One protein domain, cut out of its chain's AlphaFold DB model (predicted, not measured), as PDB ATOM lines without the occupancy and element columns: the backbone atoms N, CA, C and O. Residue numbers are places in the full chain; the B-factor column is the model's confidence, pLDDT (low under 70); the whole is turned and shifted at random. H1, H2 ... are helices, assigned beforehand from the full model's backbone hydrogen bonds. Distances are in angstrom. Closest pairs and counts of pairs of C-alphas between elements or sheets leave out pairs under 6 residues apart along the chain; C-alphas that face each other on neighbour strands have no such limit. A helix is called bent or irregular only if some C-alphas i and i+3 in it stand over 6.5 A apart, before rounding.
ATOM      1  N   GLU A  25     -11.789  -7.708   1.993       41.75
ATOM      2  CA  GLU A  25     -12.309  -9.057   2.225       41.75
ATOM      3  C   GLU A  25     -13.760  -9.055   2.740       41.75
ATOM      4  O   GLU A  25     -14.557  -9.893   2.327       41.75
ATOM      5  N   GLU A  26     -14.162  -8.085   3.563       44.03
ATOM      6  CA  GLU A  26     -15.562  -7.946   4.003       44.03
ATOM      7  C   GLU A  26     -16.475  -7.410   2.899       44.03
ATOM      8  O   GLU A  26     -17.595  -7.899   2.719       44.03
ATOM      9  N   ILE A  27     -15.973  -6.466   2.096       47.09
ATOM     10  CA  ILE A  27     -16.653  -6.015   0.873       47.09
ATOM     11  C   ILE A  27     -16.818  -7.204  -0.086       47.09
ATOM     12  O   ILE A  27     -17.911  -7.439  -0.607       47.09
ATOM     13  N   TYR A  28     -15.763  -8.004  -0.258       47.59
ATOM     14  CA  TYR A  28     -15.769  -9.226  -1.062       47.59
ATOM     15  C   TYR A  28     -16.795 -10.254  -0.560       47.59
ATOM     16  O   TYR A  28     -17.618 -10.727  -1.345       47.59
ATOM     17  N   ASN A  29     -16.823 -10.551   0.741       47.78
ATOM     18  CA  ASN A  29     -17.762 -11.510   1.331       47.78
ATOM     19  C   ASN A  29     -19.219 -11.042   1.210       47.78
ATOM     20  O   ASN A  29     -20.111 -11.855   0.956       47.78
ATOM     21  N   THR A  30     -19.461  -9.734   1.319       48.16
ATOM     22  CA  THR A  30     -20.790  -9.133   1.143       48.16
ATOM     23  C   THR A  30     -21.268  -9.262  -0.305       48.16
ATOM     24  O   THR A  30     -22.373  -9.748  -0.550       48.16
ATOM     25  N   ILE A  31     -20.413  -8.934  -1.280       49.97
ATOM     26  CA  ILE A  31     -20.716  -9.072  -2.716       49.97
ATOM     27  C   ILE A  31     -20.910 -10.552  -3.100       49.97
ATOM     28  O   ILE A  31     -21.812 -10.891  -3.872       49.97
ATOM     29  N   GLN A  32     -20.106 -11.460  -2.539       47.94
ATOM     30  CA  GLN A  32     -20.176 -12.899  -2.805       47.94
ATOM     31  C   GLN A  32     -21.438 -13.554  -2.212       47.94
ATOM     32  O   GLN A  32     -22.062 -14.393  -2.868       47.94
ATOM     33  N   ALA A  33     -21.838 -13.175  -0.995       49.59
ATOM     34  CA  ALA A  33     -23.061 -13.669  -0.360       49.59
ATOM     35  C   ALA A  33     -24.322 -13.214  -1.114       49.59
ATOM     36  O   ALA A  33     -25.265 -13.995  -1.285       49.59
ATOM     37  N   ASP A  34     -24.313 -11.983  -1.626       44.75
ATOM     38  CA  ASP A  34     -25.417 -11.429  -2.410       44.75
ATOM     39  C   ASP A  34     -25.496 -12.062  -3.818       44.75
ATOM     40  O   ASP A  34     -26.581 -12.303  -4.357       44.75
ATOM     41  N   TYR A  35     -24.355 -12.477  -4.384       47.47
ATOM     42  CA  TYR A  35     -24.306 -13.227  -5.643       47.47
ATOM     43  C   TYR A  35     -25.013 -14.582  -5.577       47.47
ATOM     44  O   TYR A  35     -25.793 -14.922  -6.472       47.47
ATOM     45  N   GLN A  36     -24.734 -15.355  -4.523       46.91
ATOM     46  CA  GLN A  36     -25.249 -16.719  -4.373       46.91
ATOM     47  C   GLN A  36     -26.765 -16.761  -4.143       46.91
ATOM     48  O   GLN A  36     -27.403 -17.762  -4.471       46.91
ATOM     49  N   LYS A  37     -27.354 -15.683  -3.610       44.75
ATOM     50  CA  LYS A  37     -28.802 -15.567  -3.393       44.75
ATOM     51  C   LYS A  37     -29.555 -14.968  -4.580       44.75
ATOM     52  O   LYS A  37     -30.683 -15.394  -4.839       44.75
ATOM     53  N   THR A  38     -28.973 -13.994  -5.283       46.66
ATOM     54  CA  THR A  38     -29.785 -13.012  -6.030       46.66
ATOM     55  C   THR A  38     -29.484 -12.942  -7.534       46.66
ATOM     56  O   THR A  38     -30.244 -12.308  -8.262       46.66
ATOM     57  N   ASN A  39     -28.457 -13.650  -8.031       49.75
ATOM     58  CA  ASN A  39     -27.997 -13.647  -9.433       49.75
ATOM     59  C   ASN A  39     -27.648 -12.230  -9.958       49.75
ATOM     60  O   ASN A  39     -28.511 -11.504 -10.453       49.75
ATOM     61  N   MET A  40     -26.347 -11.891  -9.946       56.34
ATOM     62  CA  MET A  40     -25.675 -10.607 -10.297       56.34
ATOM     63  C   MET A  40     -26.118  -9.863 -11.582       56.34
ATOM     64  O   MET A  40     -25.655  -8.755 -11.843       56.34
ATOM     65  N   LEU A  41     -26.995 -10.428 -12.410       60.41
ATOM     66  CA  LEU A  41     -27.533  -9.794 -13.618       60.41
ATOM     67  C   LEU A  41     -28.496  -8.636 -13.311       60.41
ATOM     68  O   LEU A  41     -28.609  -7.709 -14.110       60.41
ATOM     69  N   LEU A  42     -29.164  -8.662 -12.152       66.50
ATOM     70  CA  LEU A  42     -30.083  -7.592 -11.743       66.50
ATOM     71  C   LEU A  42     -29.338  -6.297 -11.406       66.50
ATOM     72  O   LEU A  42     -29.804  -5.222 -11.767       66.50
ATOM     73  N   LEU A  43     -28.167  -6.395 -10.764       70.00
ATOM     74  CA  LEU A  43     -27.324  -5.234 -10.474       70.00
ATOM     75  C   LEU A  43     -26.813  -4.592 -11.766       70.00
ATOM     76  O   LEU A  43     -26.876  -3.373 -11.900       70.00
ATOM     77  N   PHE A  44     -26.369  -5.410 -12.726       76.00
ATOM     78  CA  PHE A  44     -25.987  -4.936 -14.057       76.00
ATOM     79  C   PHE A  44     -27.117  -4.129 -14.699       76.00
ATOM     80  O   PHE A  44     -26.912  -2.972 -15.055       76.00
ATOM     81  N   ALA A  45     -28.317  -4.712 -14.777       76.31
ATOM     82  CA  ALA A  45     -29.478  -4.051 -15.361       76.31
ATOM     83  C   ALA A  45     -29.870  -2.779 -14.591       76.31
ATOM     84  O   ALA A  45     -30.231  -1.779 -15.204       76.31
ATOM     85  N   THR A  46     -29.774  -2.789 -13.258       77.31
ATOM     86  CA  THR A  46     -30.038  -1.611 -12.426       77.31
ATOM     87  C   THR A  46     -29.045  -0.488 -12.723       77.31
ATOM     88  O   THR A  46     -29.482   0.626 -12.994       77.31
ATOM     89  N   VAL A  47     -27.735  -0.748 -12.693       80.56
ATOM     90  CA  VAL A  47     -26.712   0.288 -12.930       80.56
ATOM     91  C   VAL A  47     -26.768   0.796 -14.370       80.56
ATOM     92  O   VAL A  47     -26.738   2.003 -14.597       80.56
ATOM     93  N   GLU A  48     -26.931  -0.100 -15.344       85.38
ATOM     94  CA  GLU A  48     -27.087   0.267 -16.755       85.38
ATOM     95  C   GLU A  48     -28.231   1.260 -16.960       85.38
ATOM     96  O   GLU A  48     -28.087   2.304 -17.597       85.38
ATOM     97  N   LEU A  49     -29.370   0.951 -16.364       85.88
ATOM     98  CA  LEU A  49     -30.582   1.734 -16.475       85.88
ATOM     99  C   LEU A  49     -30.512   3.061 -15.722       85.88
ATOM    100  O   LEU A  49     -31.044   4.064 -16.191       85.88
ATOM    101  N   ARG A  50     -29.849   3.081 -14.567       86.31
ATOM    102  CA  ARG A  50     -29.574   4.300 -13.802       86.31
ATOM    103  C   ARG A  50     -28.723   5.274 -14.603       86.31
ATOM    104  O   ARG A  50     -29.129   6.418 -14.795       86.31
ATOM    105  N   LEU A  51     -27.610   4.797 -15.153       89.00
ATOM    106  CA  LEU A  51     -26.738   5.587 -16.018       89.00
ATOM    107  C   LEU A  51     -27.486   6.094 -17.257       89.00
ATOM    108  O   LEU A  51     -27.372   7.267 -17.606       89.00
ATOM    109  N   ALA A  52     -28.310   5.249 -17.879       91.19
ATOM    110  CA  ALA A  52     -29.147   5.652 -19.007       91.19
ATOM    111  C   ALA A  52     -30.164   6.742 -18.622       91.19
ATOM    112  O   ALA A  52     -30.324   7.729 -19.342       91.19
ATOM    113  N   ASN A  53     -30.827   6.608 -17.472       89.88
ATOM    114  CA  ASN A  53     -31.752   7.625 -16.975       89.88
ATOM    115  C   ASN A  53     -31.031   8.930 -16.656       89.88
ATOM    116  O   ASN A  53     -31.555   9.983 -16.991       89.88
ATOM    117  N   CYS A  54     -29.837   8.872 -16.070       90.50
ATOM    118  CA  CYS A  54     -29.023  10.046 -15.777       90.50
ATOM    119  C   CYS A  54     -28.648  10.803 -17.067       90.50
ATOM    120  O   CYS A  54     -28.883  12.007 -17.169       90.50
ATOM    121  N   VAL A  55     -28.194  10.085 -18.102       92.06
ATOM    122  CA  VAL A  55     -27.919  10.644 -19.444       92.06
ATOM    123  C   VAL A  55     -29.157  11.308 -20.063       92.06
ATOM    124  O   VAL A  55     -29.038  12.343 -20.717       92.06
ATOM    125  N   ASN A  56     -30.342  10.729 -19.857       91.44
ATOM    126  CA  ASN A  56     -31.608  11.263 -20.369       91.44
ATOM    127  C   ASN A  56     -32.202  12.384 -19.499       91.44
ATOM    128  O   ASN A  56     -33.025  13.162 -19.983       91.44
ATOM    129  N   TYR A  57     -31.844  12.444 -18.215       91.81
ATOM    130  CA  TYR A  57     -32.393  13.392 -17.246       91.81
ATOM    131  C   TYR A  57     -31.872  14.808 -17.484       91.81
ATOM    132  O   TYR A  57     -32.645  15.771 -17.444       91.81
ATOM    133  N   PHE A  58     -30.571  14.927 -17.753       90.50
ATOM    134  CA  PHE A  58     -29.936  16.208 -18.013       90.50
ATOM    135  C   PHE A  58     -30.237  16.688 -19.438       90.50
ATOM    136  O   PHE A  58     -29.826  16.083 -20.429       90.50
ATOM    137  N   VAL A  59     -30.989  17.790 -19.524       77.00
ATOM    138  CA  VAL A  59     -31.431  18.397 -20.793       77.00
ATOM    139  C   VAL A  59     -30.258  19.062 -21.511       77.00
ATOM    140  O   VAL A  59     -30.143  18.978 -22.734       77.00
ATOM    141  N   ASP A  60     -29.378  19.695 -20.737       81.62
ATOM    142  CA  ASP A  60     -28.111  20.227 -21.228       81.62
ATOM    143  C   ASP A  60     -27.061  19.112 -21.358       81.62
ATOM    144  O   ASP A  60     -27.261  17.974 -20.933       81.62
ATOM    145  N   ASP A  61     -25.929  19.413 -21.992       81.88
ATOM    146  CA  ASP A  61     -24.856  18.437 -22.151       81.88
ATOM    147  C   ASP A  61     -24.196  18.116 -20.801       81.88
ATOM    148  O   ASP A  61     -23.440  18.918 -20.254       81.88
ATOM    149  N   PHE A  62     -24.505  16.935 -20.258       85.94
ATOM    150  CA  PHE A  62     -23.969  16.435 -18.989       85.94
ATOM    151  C   PHE A  62     -22.449  16.240 -19.024       85.94
ATOM    152  O   PHE A  62     -21.822  16.200 -17.969       85.94
ATOM    153  N   SER A  63     -21.849  16.155 -20.218       86.81
ATOM    154  CA  SER A  63     -20.392  16.083 -20.377       86.81
ATOM    155  C   SER A  63     -19.670  17.364 -19.945       86.81
ATOM    156  O   SER A  63     -18.482  17.329 -19.639       86.81
ATOM    157  N   VAL A  64     -20.385  18.493 -19.876       87.50
ATOM    158  CA  VAL A  64     -19.820  19.806 -19.528       87.50
ATOM    159  C   VAL A  64     -19.534  19.937 -18.028       87.50
ATOM    160  O   VAL A  64     -18.697  20.750 -17.640       87.50
ATOM    161  N   ASP A  65     -20.190  19.144 -17.175       88.25
ATOM    162  CA  ASP A  65     -19.952  19.164 -15.730       88.25
ATOM    163  C   ASP A  65     -19.126  17.950 -15.292       88.25
ATOM    164  O   ASP A  65     -19.576  16.799 -15.303       88.25
ATOM    165  N   GLY A  66     -17.891  18.234 -14.869       86.69
ATOM    166  CA  GLY A  66     -16.933  17.238 -14.392       86.69
ATOM    167  C   GLY A  66     -17.443  16.397 -13.218       86.69
ATOM    168  O   GLY A  66     -17.021  15.257 -13.043       86.69
ATOM    169  N   ARG A  67     -18.385  16.919 -12.426       85.25
ATOM    170  CA  ARG A  67     -18.931  16.215 -11.261       85.25
ATOM    171  C   ARG A  67     -19.937  15.147 -11.681       85.25
ATOM    172  O   ARG A  67     -19.898  14.043 -11.151       85.25
ATOM    173  N   ILE A  68     -20.773  15.427 -12.688       87.00
ATOM    174  CA  ILE A  68     -21.695  14.426 -13.253       87.00
ATOM    175  C   ILE A  68     -20.895  13.290 -13.897       87.00
ATOM    176  O   ILE A  68     -21.169  12.116 -13.648       87.00
ATOM    177  N   THR A  69     -19.894  13.633 -14.712       87.94
ATOM    178  CA  THR A  69     -19.054  12.633 -15.388       87.94
ATOM    179  C   THR A  69     -18.231  11.810 -14.395       87.94
ATOM    180  O   THR A  69     -18.111  10.598 -14.577       87.94
ATOM    181  N   SER A  70     -17.742  12.417 -13.308       84.50
ATOM    182  CA  SER A  70     -17.094  11.698 -12.202       84.50
ATOM    183  C   SER A  70     -18.042  10.693 -11.540       84.50
ATOM    184  O   SER A  70     -17.707   9.512 -11.458       84.50
ATOM    185  N   SER A  71     -19.254  11.119 -11.169       84.31
ATOM    186  CA  SER A  71     -20.268  10.234 -10.579       84.31
ATOM    187  C   SER A  71     -20.629   9.064 -11.496       84.31
ATOM    188  O   SER A  71     -20.643   7.914 -11.058       84.31
ATOM    189  N   MET A  72     -20.848   9.317 -12.794       86.69
ATOM    190  CA  MET A  72     -21.109   8.255 -13.777       86.69
ATOM    191  C   MET A  72     -19.935   7.270 -13.896       86.69
ATOM    192  O   MET A  72     -20.147   6.058 -13.988       86.69
ATOM    193  N   ARG A  73     -18.693   7.773 -13.883       85.94
ATOM    194  CA  ARG A  73     -17.486   6.935 -13.911       85.94
ATOM    195  C   ARG A  73     -17.391   6.059 -12.664       85.94
ATOM    196  O   ARG A  73     -17.014   4.895 -12.781       85.94
ATOM    197  N   SER A  74     -17.768   6.579 -11.500       81.94
ATOM    198  CA  SER A  74     -17.805   5.798 -10.266       81.94
ATOM    199  C   SER A  74     -18.822   4.652 -10.334       81.94
ATOM    200  O   SER A  74     -18.465   3.511 -10.034       81.94
ATOM    201  N   GLU A  75     -20.042   4.887 -10.846       82.19
ATOM    202  CA  GLU A  75     -21.024   3.800 -11.027       82.19
ATOM    203  C   GLU A  75     -20.493   2.696 -11.962       82.19
ATOM    204  O   GLU A  75     -20.658   1.504 -11.689       82.19
ATOM    205  N   LEU A  76     -19.806   3.078 -13.048       82.50
ATOM    206  CA  LEU A  76     -19.167   2.123 -13.957       82.50
ATOM    207  C   LEU A  76     -18.033   1.347 -13.290       82.50
ATOM    208  O   LEU A  76     -17.917   0.142 -13.505       82.50
ATOM    209  N   ASN A  77     -17.187   2.010 -12.505       80.69
ATOM    210  CA  ASN A  77     -16.082   1.358 -11.806       80.69
ATOM    211  C   ASN A  77     -16.592   0.358 -10.770       80.69
ATOM    212  O   ASN A  77     -16.093  -0.767 -10.726       80.69
ATOM    213  N   PHE A  78     -17.627   0.724 -10.012       77.62
ATOM    214  CA  PHE A  78     -18.305  -0.190  -9.097       77.62
ATOM    215  C   PHE A  78     -18.855  -1.411  -9.843       77.62
ATOM    216  O   PHE A  78     -18.556  -2.551  -9.482       77.62
ATOM    217  N   LEU A  79     -19.578  -1.193 -10.946       76.94
ATOM    218  CA  LEU A  79     -20.090  -2.288 -11.767       76.94
ATOM    219  C   LEU A  79     -18.954  -3.178 -12.300       76.94
ATOM    220  O   LEU A  79     -19.070  -4.398 -12.268       76.94
ATOM    221  N   ARG A  80     -17.837  -2.602 -12.758       76.25
ATOM    222  CA  ARG A  80     -16.669  -3.359 -13.242       76.25
ATOM    223  C   ARG A  80     -16.013  -4.182 -12.144       76.25
ATOM    224  O   ARG A  80     -15.645  -5.319 -12.424       76.25
ATOM    225  N   ALA A  81     -15.879  -3.632 -10.939       73.94
ATOM    226  CA  ALA A  81     -15.356  -4.359  -9.789       73.94
ATOM    227  C   ALA A  81     -16.243  -5.573  -9.489       73.94
ATOM    228  O   ALA A  81     -15.760  -6.703  -9.518       73.94
ATOM    229  N   VAL A  82     -17.558  -5.366  -9.360       70.75
ATOM    230  CA  VAL A  82     -18.503  -6.460  -9.097       70.75
ATOM    231  C   VAL A  82     -18.482  -7.503 -10.216       70.75
ATOM    232  O   VAL A  82     -18.368  -8.693  -9.941       70.75
ATOM    233  N   LEU A  83     -18.538  -7.096 -11.488       70.44
ATOM    234  CA  LEU A  83     -18.490  -8.024 -12.627       70.44
ATOM    235  C   LEU A  83     -17.142  -8.744 -12.764       70.44
ATOM    236  O   LEU A  83     -17.101  -9.877 -13.250       70.44
ATOM    237  N   GLY A  84     -16.044  -8.097 -12.370       66.81
ATOM    238  CA  GLY A  84     -14.722  -8.707 -12.275       66.81
ATOM    239  C   GLY A  84     -14.738  -9.872 -11.294       66.81
ATOM    240  O   GLY A  84     -14.359 -10.984 -11.665       66.81
ATOM    241  N   GLU A  85     -15.298  -9.648 -10.107       65.88
ATOM    242  CA  GLU A  85     -15.481 -10.681  -9.087       65.88
ATOM    243  C   GLU A  85     -16.442 -11.791  -9.545       65.88
ATOM    244  O   GLU A  85     -16.102 -12.972  -9.432       65.88
ATOM    245  N   VAL A  86     -17.585 -11.452 -10.176       59.94
ATOM    246  CA  VAL A  86     -18.485 -12.445 -10.816       59.94
ATOM    247  C   VAL A  86     -17.669 -13.369 -11.709       59.94
ATOM    248  O   VAL A  86     -17.801 -14.593 -11.650       59.94
ATOM    249  N   ARG A  87     -16.864 -12.778 -12.593       64.06
ATOM    250  CA  ARG A  87     -16.141 -13.499 -13.633       64.06
ATOM    251  C   ARG A  87     -15.074 -14.403 -13.032       64.06
ATOM    252  O   ARG A  87     -14.890 -15.509 -13.537       64.06
ATOM    253  N   LEU A  88     -14.377 -13.947 -11.992       65.81
ATOM    254  CA  LEU A  88     -13.379 -14.751 -11.289       65.81
ATOM    255  C   LEU A  88     -14.022 -15.955 -10.591       65.81
ATOM    256  O   LEU A  88     -13.505 -17.062 -10.714       65.81
ATOM    257  N   ALA A  89     -15.171 -15.761  -9.940       60.97
ATOM    258  CA  ALA A  89     -15.849 -16.814  -9.185       60.97
ATOM    259  C   ALA A  89     -16.646 -17.805 -10.057       60.97
ATOM    260  O   ALA A  89     -16.693 -18.995  -9.757       60.97
ATOM    261  N   SER A  90     -17.300 -17.328 -11.122       59.91
ATOM    262  CA  SER A  90     -18.256 -18.122 -11.919       59.91
ATOM    263  C   SER A  90     -17.786 -18.465 -13.331       59.91
ATOM    264  O   SER A  90     -18.426 -19.267 -14.009       59.91
ATOM    265  N   HIS A  91     -16.709 -17.836 -13.809       65.56
ATOM    266  CA  HIS A  91     -16.262 -17.875 -15.207       65.56
ATOM    267  C   HIS A  91     -17.297 -17.389 -16.241       65.56
ATOM    268  O   HIS A  91     -17.095 -17.559 -17.445       65.56
ATOM    269  N   ILE A  92     -18.382 -16.742 -15.805       59.31
ATOM    270  CA  ILE A  92     -19.399 -16.165 -16.687       59.31
ATOM    271  C   ILE A  92     -18.962 -14.759 -17.104       59.31
ATOM    272  O   ILE A  92     -18.524 -13.950 -16.287       59.31
ATOM    273  N   LEU A  93     -19.077 -14.460 -18.400       60.56
ATOM    274  CA  LEU A  93     -18.851 -13.111 -18.913       60.56
ATOM    275  C   LEU A  93     -20.080 -12.230 -18.649       60.56
ATOM    276  O   LEU A  93     -21.208 -12.709 -18.797       60.56
ATOM    277  N   PRO A  94     -19.882 -10.944 -18.315       64.50
ATOM    278  CA  PRO A  94     -20.993 -10.021 -18.156       64.50
ATOM    279  C   PRO A  94     -21.796  -9.864 -19.459       64.50
ATOM    280  O   PRO A  94     -21.245 -10.059 -20.551       64.50
ATOM    281  N   PRO A  95     -23.086  -9.487 -19.370       68.38
ATOM    282  CA  PRO A  95     -23.898  -9.184 -20.541       68.38
ATOM    283  C   PRO A  95     -23.262  -8.088 -21.393       68.38
ATOM    284  O   PRO A  95     -22.612  -7.170 -20.891       68.38
ATOM    285  N   LYS A  96     -23.464  -8.174 -22.708       77.31
ATOM    286  CA  LYS A  96     -23.033  -7.115 -23.619       77.31
ATOM    287  C   LYS A  96     -24.011  -5.948 -23.535       77.31
ATOM    288  O   LYS A  96     -25.213  -6.160 -23.643       77.31
ATOM    289  N   SER A  97     -23.472  -4.738 -23.429       84.88
ATOM    290  CA  SER A  97     -24.222  -3.491 -23.545       84.88
ATOM    291  C   SER A  97     -23.448  -2.516 -24.422       84.88
ATOM    292  O   SER A  97     -22.329  -2.116 -24.090       84.88
ATOM    293  N   ASP A  98     -24.038  -2.145 -25.560       85.88
ATOM    294  CA  ASP A  98     -23.472  -1.112 -26.428       85.88
ATOM    295  C   ASP A  98     -23.531   0.269 -25.771       85.88
ATOM    296  O   ASP A  98     -22.612   1.064 -25.962       85.88
ATOM    297  N   PHE A  99     -24.554   0.524 -24.945       91.19
ATOM    298  CA  PHE A  99     -24.665   1.745 -24.152       91.19
ATOM    299  C   PHE A  99     -23.493   1.879 -23.176       91.19
ATOM    300  O   PHE A  99     -22.756   2.858 -23.250       91.19
ATOM    301  N   LEU A 100     -23.276   0.883 -22.308       89.06
ATOM    302  CA  LEU A 100     -22.194   0.928 -21.319       89.06
ATOM    303  C   LEU A 100     -20.821   0.976 -21.984       89.06
ATOM    304  O   LEU A 100     -19.943   1.686 -21.505       89.06
ATOM    305  N   ARG A 101     -20.636   0.260 -23.100       88.31
ATOM    306  CA  ARG A 101     -19.387   0.301 -23.867       88.31
ATOM    307  C   ARG A 101     -19.100   1.706 -24.395       88.31
ATOM    308  O   ARG A 101     -17.992   2.199 -24.200       88.31
ATOM    309  N   LEU A 102     -20.081   2.346 -25.036       87.56
ATOM    310  CA  LEU A 102     -19.909   3.697 -25.569       87.56
ATOM    311  C   LEU A 102     -19.739   4.728 -24.449       87.56
ATOM    312  O   LEU A 102     -18.867   5.584 -24.546       87.56
ATOM    313  N   LEU A 103     -20.518   4.614 -23.369       90.75
ATOM    314  CA  LEU A 103     -20.396   5.474 -22.194       90.75
ATOM    315  C   LEU A 103     -18.989   5.394 -21.594       90.75
ATOM    316  O   LEU A 103     -18.387   6.420 -21.291       90.75
ATOM    317  N   GLN A 104     -18.457   4.180 -21.457       88.81
ATOM    318  CA  GLN A 104     -17.117   3.955 -20.937       88.81
ATOM    319  C   GLN A 104     -16.043   4.545 -21.862       88.81
ATOM    320  O   GLN A 104     -15.136   5.211 -21.378       88.81
ATOM    321  N   ASP A 105     -16.151   4.362 -23.182       86.00
ATOM    322  CA  ASP A 105     -15.223   4.980 -24.139       86.00
ATOM    323  C   ASP A 105     -15.267   6.518 -24.067       86.00
ATOM    324  O   ASP A 105     -14.214   7.159 -24.116       86.00
ATOM    325  N   CYS A 106     -16.457   7.114 -23.919       87.81
ATOM    326  CA  CYS A 106     -16.616   8.559 -23.749       87.81
ATOM    327  C   CYS A 106     -15.973   9.056 -22.450       87.81
ATOM    328  O   CYS A 106     -15.219  10.027 -22.483       87.81
ATOM    329  N   LEU A 107     -16.223   8.372 -21.330       87.12
ATOM    330  CA  LEU A 107     -15.688   8.744 -20.022       87.12
ATOM    331  C   LEU A 107     -14.174   8.524 -19.927       87.12
ATOM    332  O   LEU A 107     -13.486   9.385 -19.393       87.12
ATOM    333  N   ASP A 108     -13.634   7.409 -20.420       85.25
ATOM    334  CA  ASP A 108     -12.204   7.081 -20.290       85.25
ATOM    335  C   ASP A 108     -11.327   7.964 -21.193       85.25
ATOM    336  O   ASP A 108     -10.193   8.288 -20.840       85.25
ATOM    337  N   ARG A 109     -11.837   8.347 -22.369       85.12
ATOM    338  CA  ARG A 109     -11.088   9.134 -23.366       85.12
ATOM    339  C   ARG A 109     -11.419  10.620 -23.346       85.12
ATOM    340  O   ARG A 109     -10.861  11.352 -24.160       85.12
ATOM    341  N   ASP A 110     -12.355  11.020 -22.489       82.94
ATOM    342  CA  ASP A 110     -12.949  12.357 -22.453       82.94
ATOM    343  C   ASP A 110     -13.376  12.850 -23.851       82.94
ATOM    344  O   ASP A 110     -13.124  13.979 -24.274       82.94
ATOM    345  N   CYS A 111     -13.969  11.941 -24.632       85.69
ATOM    346  CA  CYS A 111     -14.318  12.168 -26.031       85.69
ATOM    347  C   CYS A 111     -15.829  12.044 -26.230       85.69
ATOM    348  O   CYS A 111     -16.387  10.948 -26.309       85.69
ATOM    349  N   TRP A 112     -16.487  13.196 -26.361       89.31
ATOM    350  CA  TRP A 112     -17.948  13.314 -26.399       89.31
ATOM    351  C   TRP A 112     -18.513  13.528 -27.809       89.31
ATOM    352  O   TRP A 112     -19.673  13.892 -27.984       89.31
ATOM    353  N   THR A 113     -17.724  13.257 -28.853       87.88
ATOM    354  CA  THR A 113     -18.160  13.425 -30.253       87.88
ATOM    355  C   THR A 113     -19.352  12.539 -30.626       87.88
ATOM    356  O   THR A 113     -20.084  12.864 -31.555       87.88
ATOM    357  N   ALA A 114     -19.556  11.434 -29.902       86.00
ATOM    358  CA  ALA A 114     -20.651  10.484 -30.096       86.00
ATOM    359  C   ALA A 114     -21.791  10.645 -29.065       86.00
ATOM    360  O   ALA A 114     -22.564   9.712 -28.847       86.00
ATOM    361  N   VAL A 115     -21.928  11.812 -28.413       88.62
ATOM    362  CA  VAL A 115     -22.941  12.013 -27.354       88.62
ATOM    363  C   VAL A 115     -24.381  11.809 -27.855       88.62
ATOM    364  O   VAL A 115     -25.251  11.380 -27.101       88.62
ATOM    365  N   ALA A 116     -24.644  12.081 -29.138       90.62
ATOM    366  CA  ALA A 116     -25.952  11.844 -29.750       90.62
ATOM    367  C   ALA A 116     -26.289  10.345 -29.824       90.62
ATOM    368  O   ALA A 116     -27.391   9.945 -29.447       90.62
ATOM    369  N   ASP A 117     -25.324   9.516 -30.232       92.62
ATOM    370  CA  ASP A 117     -25.469   8.057 -30.268       92.62
ATOM    371  C   ASP A 117     -25.611   7.492 -28.851       92.62
ATOM    372  O   ASP A 117     -26.451   6.626 -28.599       92.62
ATOM    373  N   LEU A 118     -24.852   8.039 -27.897       92.81
ATOM    374  CA  LEU A 118     -24.943   7.680 -26.484       92.81
ATOM    375  C   LEU A 118     -26.341   7.949 -25.911       92.81
ATOM    376  O   LEU A 118     -26.904   7.077 -25.250       92.81
ATOM    377  N   ARG A 119     -26.937   9.111 -26.208       92.75
ATOM    378  CA  ARG A 119     -28.320   9.430 -25.815       92.75
ATOM    379  C   ARG A 119     -29.340   8.505 -26.479       92.75
ATOM    380  O   ARG A 119     -30.280   8.071 -25.821       92.75
ATOM    381  N   ALA A 120     -29.161   8.167 -27.755       93.38
ATOM    382  CA  ALA A 120     -30.051   7.231 -28.444       93.38
ATOM    383  C   ALA A 120     -30.015   5.831 -27.801       93.38
ATOM    384  O   ALA A 120     -31.063   5.224 -27.564       93.38
ATOM    385  N   LEU A 121     -28.820   5.345 -27.453       93.12
ATOM    386  CA  LEU A 121     -28.642   4.086 -26.729       93.12
ATOM    387  C   LEU A 121     -29.236   4.151 -25.315       93.12
ATOM    388  O   LEU A 121     -29.931   3.221 -24.911       93.12
ATOM    389  N   ALA A 122     -29.043   5.257 -24.593       92.69
ATOM    390  CA  ALA A 122     -29.644   5.474 -23.278       92.69
ATOM    391  C   ALA A 122     -31.180   5.445 -23.336       92.69
ATOM    392  O   ALA A 122     -31.831   4.799 -22.515       92.69
ATOM    393  N   ALA A 123     -31.785   6.111 -24.322       92.19
ATOM    394  CA  ALA A 123     -33.228   6.068 -24.545       92.19
ATOM    395  C   ALA A 123     -33.714   4.640 -24.851       92.19
ATOM    396  O   ALA A 123     -34.739   4.213 -24.318       92.19
ATOM    397  N   SER A 124     -32.953   3.874 -25.641       90.75
ATOM    398  CA  SER A 124     -33.250   2.463 -25.913       90.75
ATOM    399  C   SER A 124     -33.249   1.624 -24.631       90.75
ATOM    400  O   SER A 124     -34.209   0.891 -24.391       90.75
ATOM    401  N   VAL A 125     -32.222   1.759 -23.784       88.12
ATOM    402  CA  VAL A 125     -32.133   1.075 -22.479       88.12
ATOM    403  C   VAL A 125     -33.325   1.437 -21.591       88.12
ATOM    404  O   VAL A 125     -33.991   0.550 -21.058       88.12
ATOM    405  N   ALA A 126     -33.640   2.730 -21.476       85.44
ATOM    406  CA  ALA A 126     -34.758   3.203 -20.666       85.44
ATOM    407  C   ALA A 126     -36.118   2.700 -21.183       85.44
ATOM    408  O   ALA A 126     -37.012   2.445 -20.382       85.44
ATOM    409  N   SER A 127     -36.275   2.523 -22.500       82.38
ATOM    410  CA  SER A 127     -37.512   2.021 -23.119       82.38
ATOM    411  C   SER A 127     -37.709   0.504 -22.994       82.38
ATOM    412  O   SER A 127     -38.842   0.033 -22.971       82.38
ATOM    413  N   ALA A 128     -36.631  -0.274 -22.847       73.31
ATOM    414  CA  ALA A 128     -36.693  -1.731 -22.686       73.31
ATOM    415  C   ALA A 128     -37.222  -2.183 -21.298       73.31
ATOM    416  O   ALA A 128     -37.393  -3.383 -21.048       73.31
ATOM    417  N   ARG A 129     -37.504  -1.223 -20.400       56.16
ATOM    418  CA  ARG A 129     -37.851  -1.403 -18.977       56.16
ATOM    419  C   ARG A 129     -39.100  -2.227 -18.679       56.16
ATOM    420  O   ARG A 129     -39.208  -2.712 -17.559       56.16
ATOM    421  N   ASP A 130     -39.995  -2.450 -19.636       50.50
ATOM    422  CA  ASP A 130     -41.191  -3.273 -19.390       50.50
ATOM    423  C   ASP A 130     -40.875  -4.774 -19.216       50.50
ATOM    424  O   ASP A 130     -41.754  -5.556 -18.856       50.50
ATOM    425  N   THR A 131     -39.625  -5.204 -19.438       47.97
ATOM    426  CA  THR A 131     -39.257  -6.635 -19.451       47.97
ATOM    427  C   THR A 131     -38.166  -7.055 -18.462       47.97
ATOM    428  O   THR A 131     -38.011  -8.255 -18.216       47.97
ATOM    429  N   VAL A 132     -37.427  -6.120 -17.856       54.06
ATOM    430  CA  VAL A 132     -36.233  -6.437 -17.053       54.06
ATOM    431  C   VAL A 132     -36.502  -6.206 -15.568       54.06
ATOM    432  O   VAL A 132     -36.794  -5.093 -15.142       54.06
ATOM    433  N   ARG A 133     -36.387  -7.267 -14.757       56.88
ATOM    434  CA  ARG A 133     -36.408  -7.143 -13.291       56.88
ATOM    435  C   ARG A 133     -35.178  -6.343 -12.846       56.88
ATOM    436  O   ARG A 133     -34.066  -6.675 -13.238       56.88
ATOM    437  N   THR A 134     -35.375  -5.318 -12.026       59.50
ATOM    438  CA  THR A 134     -34.300  -4.589 -11.335       59.50
ATOM    439  C   THR A 134     -34.160  -5.093  -9.900       59.50
ATOM    440  O   THR A 134     -35.007  -5.849  -9.416       59.50
ATOM    441  N   LEU A 135     -33.095  -4.678  -9.209       55.22
ATOM    442  CA  LEU A 135     -32.965  -4.916  -7.769       55.22
ATOM    443  C   LEU A 135     -34.225  -4.434  -7.011       55.22
ATOM    444  O   LEU A 135     -34.759  -3.374  -7.340       55.22
ATOM    445  N   PRO A 136     -34.703  -5.201  -6.012       44.00
ATOM    446  CA  PRO A 136     -35.903  -4.871  -5.240       44.00
ATOM    447  C   PRO A 136     -35.674  -3.754  -4.211       44.00
ATOM    448  O   PRO A 136     -36.639  -3.240  -3.649       44.00
ATOM    449  N   PHE A 137     -34.417  -3.380  -3.962       47.81
ATOM    450  CA  PHE A 137     -34.053  -2.310  -3.041       47.81
ATOM    451  C   PHE A 137     -33.891  -0.989  -3.807       47.81
ATOM    452  O   PHE A 137     -33.203  -0.967  -4.836       47.81
ATOM    453  N   PRO A 138     -34.508   0.112  -3.345       51.16
ATOM    454  CA  PRO A 138     -34.389   1.403  -4.001       51.16
ATOM    455  C   PRO A 138     -32.996   1.980  -3.737       51.16
ATOM    456  O   PRO A 138     -32.761   2.635  -2.729       51.16
ATOM    457  N   VAL A 139     -32.057   1.757  -4.656       59.53
ATOM    458  CA  VAL A 139     -30.813   2.536  -4.668       59.53
ATOM    459  C   VAL A 139     -31.212   3.985  -4.953       59.53
ATOM    460  O   VAL A 139     -31.833   4.255  -5.985       59.53
ATOM    461  N   LYS A 140     -30.889   4.925  -4.058       66.56
ATOM    462  CA  LYS A 140     -31.266   6.340  -4.206       66.56
ATOM    463  C   LYS A 140     -30.769   6.897  -5.549       66.56
ATOM    464  O   LYS A 140     -29.605   6.725  -5.914       66.56
ATOM    465  N   GLU A 141     -31.650   7.519  -6.329       77.62
ATOM    466  CA  GLU A 141     -31.308   8.173  -7.602       77.62
ATOM    467  C   GLU A 141     -30.865   9.616  -7.323       77.62
ATOM    468  O   GLU A 141     -31.667  10.544  -7.345       77.62
ATOM    469  N   TRP A 142     -29.579   9.801  -7.010       75.88
ATOM    470  CA  TRP A 142     -29.017  11.078  -6.549       75.88
ATOM    471  C   TRP A 142     -29.250  12.250  -7.518       75.88
ATOM    472  O   TRP A 142     -29.355  13.393  -7.081       75.88
ATOM    473  N   TRP A 143     -29.368  11.996  -8.826       81.56
ATOM    474  CA  TRP A 143     -29.605  13.046  -9.826       81.56
ATOM    475  C   TRP A 143     -31.020  13.628  -9.769       81.56
ATOM    476  O   TRP A 143     -31.233  14.728 -10.270       81.56
ATOM    477  N   LEU A 144     -31.990  12.933  -9.160       84.50
ATOM    478  CA  LEU A 144     -33.351  13.462  -9.006       84.50
ATOM    479  C   LEU A 144     -33.424  14.626  -8.010       84.50
ATOM    480  O   LEU A 144     -34.340  15.440  -8.107       84.50
ATOM    481  N   ASP A 145     -32.454  14.729  -7.099       81.19
ATOM    482  CA  ASP A 145     -32.329  15.854  -6.167       81.19
ATOM    483  C   ASP A 145     -31.766  17.118  -6.867       81.19
ATOM    484  O   ASP A 145     -31.730  18.199  -6.276       81.19
ATOM    485  N   LEU A 146     -31.328  17.001  -8.129       80.94
ATOM    486  CA  LEU A 146     -30.723  18.077  -8.917       80.94
ATOM    487  C   LEU A 146     -31.692  18.660  -9.950       80.94
ATOM    488  O   LEU A 146     -32.608  17.999 -10.445       80.94
ATOM    489  N   ALA A 147     -31.439  19.907 -10.347       85.25
ATOM    490  CA  ALA A 147     -32.096  20.500 -11.503       85.25
ATOM    491  C   ALA A 147     -31.757  19.720 -12.787       85.25
ATOM    492  O   ALA A 147     -30.660  19.192 -12.951       85.25
ATOM    493  N   ARG A 148     -32.697  19.680 -13.738       88.88
ATOM    494  CA  ARG A 148     -32.494  19.018 -15.041       88.88
ATOM    495  C   ARG A 148     -31.493  19.738 -15.946       88.88
ATOM    496  O   ARG A 148     -31.015  19.155 -16.916       88.88
ATOM    497  N   SER A 149     -31.219  21.013 -15.683       90.75
ATOM    498  CA  SER A 149     -30.178  21.764 -16.377       90.75
ATOM    499  C   SER A 149     -28.873  21.636 -15.609       90.75
ATOM    500  O   SER A 149     -28.814  21.891 -14.409       90.75
ATOM    501  N   VAL A 150     -27.813  21.290 -16.334       87.94
ATOM    502  CA  VAL A 150     -26.452  21.182 -15.796       87.94
ATOM    503  C   VAL A 150     -25.962  22.533 -15.262       87.94
ATOM    504  O   VAL A 150     -25.229  22.596 -14.281       87.94
ATOM    505  N   ARG A 151     -26.410  23.637 -15.873       87.94
ATOM    506  CA  ARG A 151     -26.018  25.003 -15.488       87.94
ATOM    507  C   ARG A 151     -26.580  25.431 -14.135       87.94
ATOM    508  O   ARG A 151     -26.019  26.327 -13.511       87.94
ATOM    509  N   ASP A 152     -27.658  24.789 -13.702       87.75
ATOM    510  CA  ASP A 152     -28.361  25.099 -12.458       87.75
ATOM    511  C   ASP A 152     -27.879  24.232 -11.281       87.75
ATOM    512  O   ASP A 152     -28.413  24.328 -10.175       87.75
ATOM    513  N   ILE A 153     -26.870  23.375 -11.490       84.31
ATOM    514  CA  ILE A 153     -26.302  22.548 -10.423       84.31
ATOM    515  C   ILE A 153     -25.530  23.444  -9.443       84.31
ATOM    516  O   ILE A 153     -24.584  24.125  -9.856       84.31
ATOM    517  N   PRO A 154     -25.865  23.422  -8.135       84.56
ATOM    518  CA  PRO A 154     -25.194  24.245  -7.136       84.56
ATOM    519  C   PRO A 154     -23.671  24.051  -7.161       84.56
ATOM    520  O   PRO A 154     -23.208  22.909  -7.218       84.56
ATOM    521  N   PRO A 155     -22.858  25.119  -7.055       80.12
ATOM    522  CA  PRO A 155     -21.400  24.992  -6.980       80.12
ATOM    523  C   PRO A 155     -20.923  24.141  -5.798       80.12
ATOM    524  O   PRO A 155     -19.882  23.505  -5.881       80.12
ATOM    525  N   SER A 156     -21.708  24.096  -4.718       79.25
ATOM    526  CA  SER A 156     -21.447  23.285  -3.526       79.25
ATOM    527  C   SER A 156     -21.746  21.794  -3.702       79.25
ATOM    528  O   SER A 156     -21.512  21.024  -2.778       79.25
ATOM    529  N   TRP A 157     -22.306  21.367  -4.840       80.50
ATOM    530  CA  TRP A 157     -22.485  19.946  -5.120       80.50
ATOM    531  C   TRP A 157     -21.128  19.311  -5.428       80.50
ATOM    532  O   TRP A 157     -20.406  19.805  -6.295       80.50
ATOM    533  N   SER A 158     -20.790  18.231  -4.729       68.88
ATOM    534  CA  SER A 158     -19.479  17.572  -4.787       68.88
ATOM    535  C   SER A 158     -19.404  16.406  -5.776       68.88
ATOM    536  O   SER A 158     -18.336  15.828  -5.938       68.88
ATOM    537  N   GLY A 159     -20.511  16.044  -6.434       68.88
ATOM    538  CA  GLY A 159     -20.635  14.705  -7.012       68.88
ATOM    539  C   GLY A 159     -20.888  13.667  -5.914       68.88
ATOM    540  O   GLY A 159     -20.517  13.872  -4.758       68.88
ATOM    541  N   PHE A 160     -21.567  12.577  -6.258       66.50
ATOM    542  CA  PHE A 160     -21.702  11.412  -5.379       66.50
ATOM    543  C   PHE A 160     -21.257  10.153  -6.107       66.50
ATOM    544  O   PHE A 160     -21.603   9.956  -7.275       66.50
ATOM    545  N   ASP A 161     -20.565   9.283  -5.393       62.28
ATOM    546  CA  ASP A 161     -20.197   7.967  -5.883       62.28
ATOM    547  C   ASP A 161     -21.238   6.951  -5.411       62.28
ATOM    548  O   ASP A 161     -21.627   6.927  -4.245       62.28
ATOM    549  N   ILE A 162     -21.729   6.086  -6.306       58.19
ATOM    550  CA  ILE A 162     -22.614   4.986  -5.885       58.19
ATOM    551  C   ILE A 162     -21.913   4.079  -4.882       58.19
ATOM    552  O   ILE A 162     -22.586   3.548  -4.007       58.19
ATOM    553  N   ALA A 163     -20.596   3.895  -5.005       56.34
ATOM    554  CA  ALA A 163     -19.825   3.163  -4.011       56.34
ATOM    555  C   ALA A 163     -19.984   3.820  -2.634       56.34
ATOM    556  O   ALA A 163     -20.338   3.129  -1.690       56.34
ATOM    557  N   ASP A 164     -19.875   5.146  -2.551       52.16
ATOM    558  CA  ASP A 164     -20.068   5.892  -1.306       52.16
ATOM    559  C   ASP A 164     -21.507   5.802  -0.794       52.16
ATOM    560  O   ASP A 164     -21.713   5.653   0.404       52.16
ATOM    561  N   VAL A 165     -22.513   5.826  -1.678       51.47
ATOM    562  CA  VAL A 165     -23.924   5.647  -1.290       51.47
ATOM    563  C   VAL A 165     -24.200   4.216  -0.834       51.47
ATOM    564  O   VAL A 165     -24.897   4.033   0.148       51.47
ATOM    565  N   ILE A 166     -23.668   3.189  -1.499       51.16
ATOM    566  CA  ILE A 166     -23.830   1.785  -1.090       51.16
ATOM    567  C   ILE A 166     -23.040   1.500   0.185       51.16
ATOM    568  O   ILE A 166     -23.500   0.715   0.999       51.16
ATOM    569  N   ILE A 167     -21.887   2.131   0.395       50.56
ATOM    570  CA  ILE A 167     -21.155   2.048   1.659       50.56
ATOM    571  C   ILE A 167     -21.964   2.759   2.750       50.56
ATOM    572  O   ILE A 167     -22.244   2.155   3.778       50.56
ATOM    573  N   ALA A 168     -22.434   3.986   2.516       44.59
ATOM    574  CA  ALA A 168     -23.215   4.755   3.488       44.59
ATOM    575  C   ALA A 168     -24.578   4.115   3.822       44.59
ATOM    576  O   ALA A 168     -24.976   4.081   4.984       44.59
ATOM    577  N   GLU A 169     -25.285   3.579   2.827       42.69
ATOM    578  CA  GLU A 169     -26.583   2.906   2.983       42.69
ATOM    579  C   GLU A 169     -26.427   1.432   3.380       42.69
ATOM    580  O   GLU A 169     -27.229   0.895   4.129       42.69
ATOM    581  N   GLY A 170     -25.373   0.748   2.941       39.84
ATOM    582  CA  GLY A 170     -25.031  -0.591   3.424       39.84
ATOM    583  C   GLY A 170     -24.772  -0.564   4.925       39.84
ATOM    584  O   GLY A 170     -25.303  -1.393   5.655       39.84
ATOM    585  N   VAL A 171     -24.066   0.463   5.399       40.94
ATOM    586  CA  VAL A 171     -23.889   0.745   6.827       40.94
ATOM    587  C   VAL A 171     -25.223   1.081   7.518       40.94
ATOM    588  O   VAL A 171     -25.411   0.709   8.673       40.94
ATOM    589  N   SER A 172     -26.188   1.711   6.835       37.00
ATOM    590  CA  SER A 172     -27.518   1.996   7.408       37.00
ATOM    591  C   SER A 172     -28.383   0.737   7.590       37.00
ATOM    592  O   SER A 172     -29.190   0.684   8.516       37.00
ATOM    593  N   ILE A 173     -28.173  -0.304   6.774       37.31
ATOM    594  CA  ILE A 173     -28.895  -1.590   6.844       37.31
ATOM    595  C   ILE A 173     -28.414  -2.470   8.014       37.31
ATOM    596  O   ILE A 173     -29.189  -3.290   8.511       37.31
ATOM    597  N   PHE A 174     -27.171  -2.298   8.475       41.06
ATOM    598  CA  PHE A 174     -26.613  -3.046   9.613       41.06
ATOM    599  C   PHE A 174     -26.751  -2.335  10.962       41.06
ATOM    600  O   PHE A 174     -26.480  -2.944  11.991       41.06
ATOM    601  N   ASN A 175     -27.207  -1.084  10.980       44.53
ATOM    602  CA  ASN A 175     -27.421  -0.351  12.221       44.53
ATOM    603  C   ASN A 175     -28.855  -0.556  12.714       44.53
ATOM    604  O   ASN A 175     -29.764   0.202  12.367       44.53
TER     605      ASN A 175
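This is residues 25 to 175 of the 227 residues of an uncharacterized protein of Peniophora sp. CONT (UniProt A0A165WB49). Two long helices, H2 and H3, lie side by side as a hairpin in the middle, and a second hairpin, H4 and H5, crosses over one side of it. On the other side are H1, set crosswise near one end of the H2 and H3 hairpin, the four-residue H6, and H7, which meets H3 at its first residues and points away from the core. The printed part has 151 residues with seven named helices, H1 to H7 in chain order, and no named strand; its class is all helix. It is compact, with a radius of gyration of the C-alphas of 15.6 A and spans of 42 by 35 by 31 A.

H1, residues 25 to 38, begins with C-alpha 25 at (-12.309, -9.057, 2.225) and is 19.7 A long. H2, residues 41 to 57, measures 24.0 A. H3, residues 66 to 90, is the longest helix, 35.5 A from C-alpha 66 at (-16.933, 17.238, -14.392) to C-alpha 90. H4 is residues 98 to 109, and H5 is residues 115 to 130, 25.1 A long. H5 is irregular: C-alphas 127 and 130 are 7.4 A apart. H6 is residues 142 to 145. H7, residues 162 to 174, ends with C-alpha 174 at (-26.613, -3.046, 9.613).

H1 and H2 meet only through their link. H1 is close to H3 but not clearly touching, about perpendicular at 73 degrees; their closest C-alphas, of Ile 31 and Val 82, are 7.2 A apart. H2 and H3 form a hairpin and touch, opposite ways at a shallow tilt of 13 degrees; H3 touches H2 with residues 72 to 79 alone, and the closest C-alphas, of Leu 51 and Met 72, are 6.6 A apart. H2 touches residues 119 to 126 of H5 at a steep tilt of 53 degrees, with the C-alphas of Ala 52 and Ala 122 closest, 4.3 A. H4 and H5 form a hairpin at a steep tilt of 36 degrees, only just past shallow; the C-alphas of Phe 99 and Leu 121 are closest, 5.3 A. H4 touches H3, closest at the C-alphas of Arg 73 and Leu 107, 6.6 A. H6 is close to H2 but not clearly touching, with the C-alphas of Cys 54 and Trp 143 closest, 6.7 A. H7 touches H3 with residues 162 to 163 alone, closest at the C-alphas of Glu 75 and Ile 162, 5.5 A. In H2, H3 and H4 every O i to N i+4 pair is within hydrogen-bond range; H1 has 9 of 10, H5 10 of 12 and H7 8 of 9, and H6 is too short for such a pair.

The C-alphas farthest apart, of Thr 113 and Asn 175, are 45.6 A apart. The printed part has no cut. The links H5 to H6 and H6 to H7 are long. The mean pLDDT of the printed part is 72.5, and residues 25 to 42, 84 to 95, 129 to 140 and 158 to 175 are under 70.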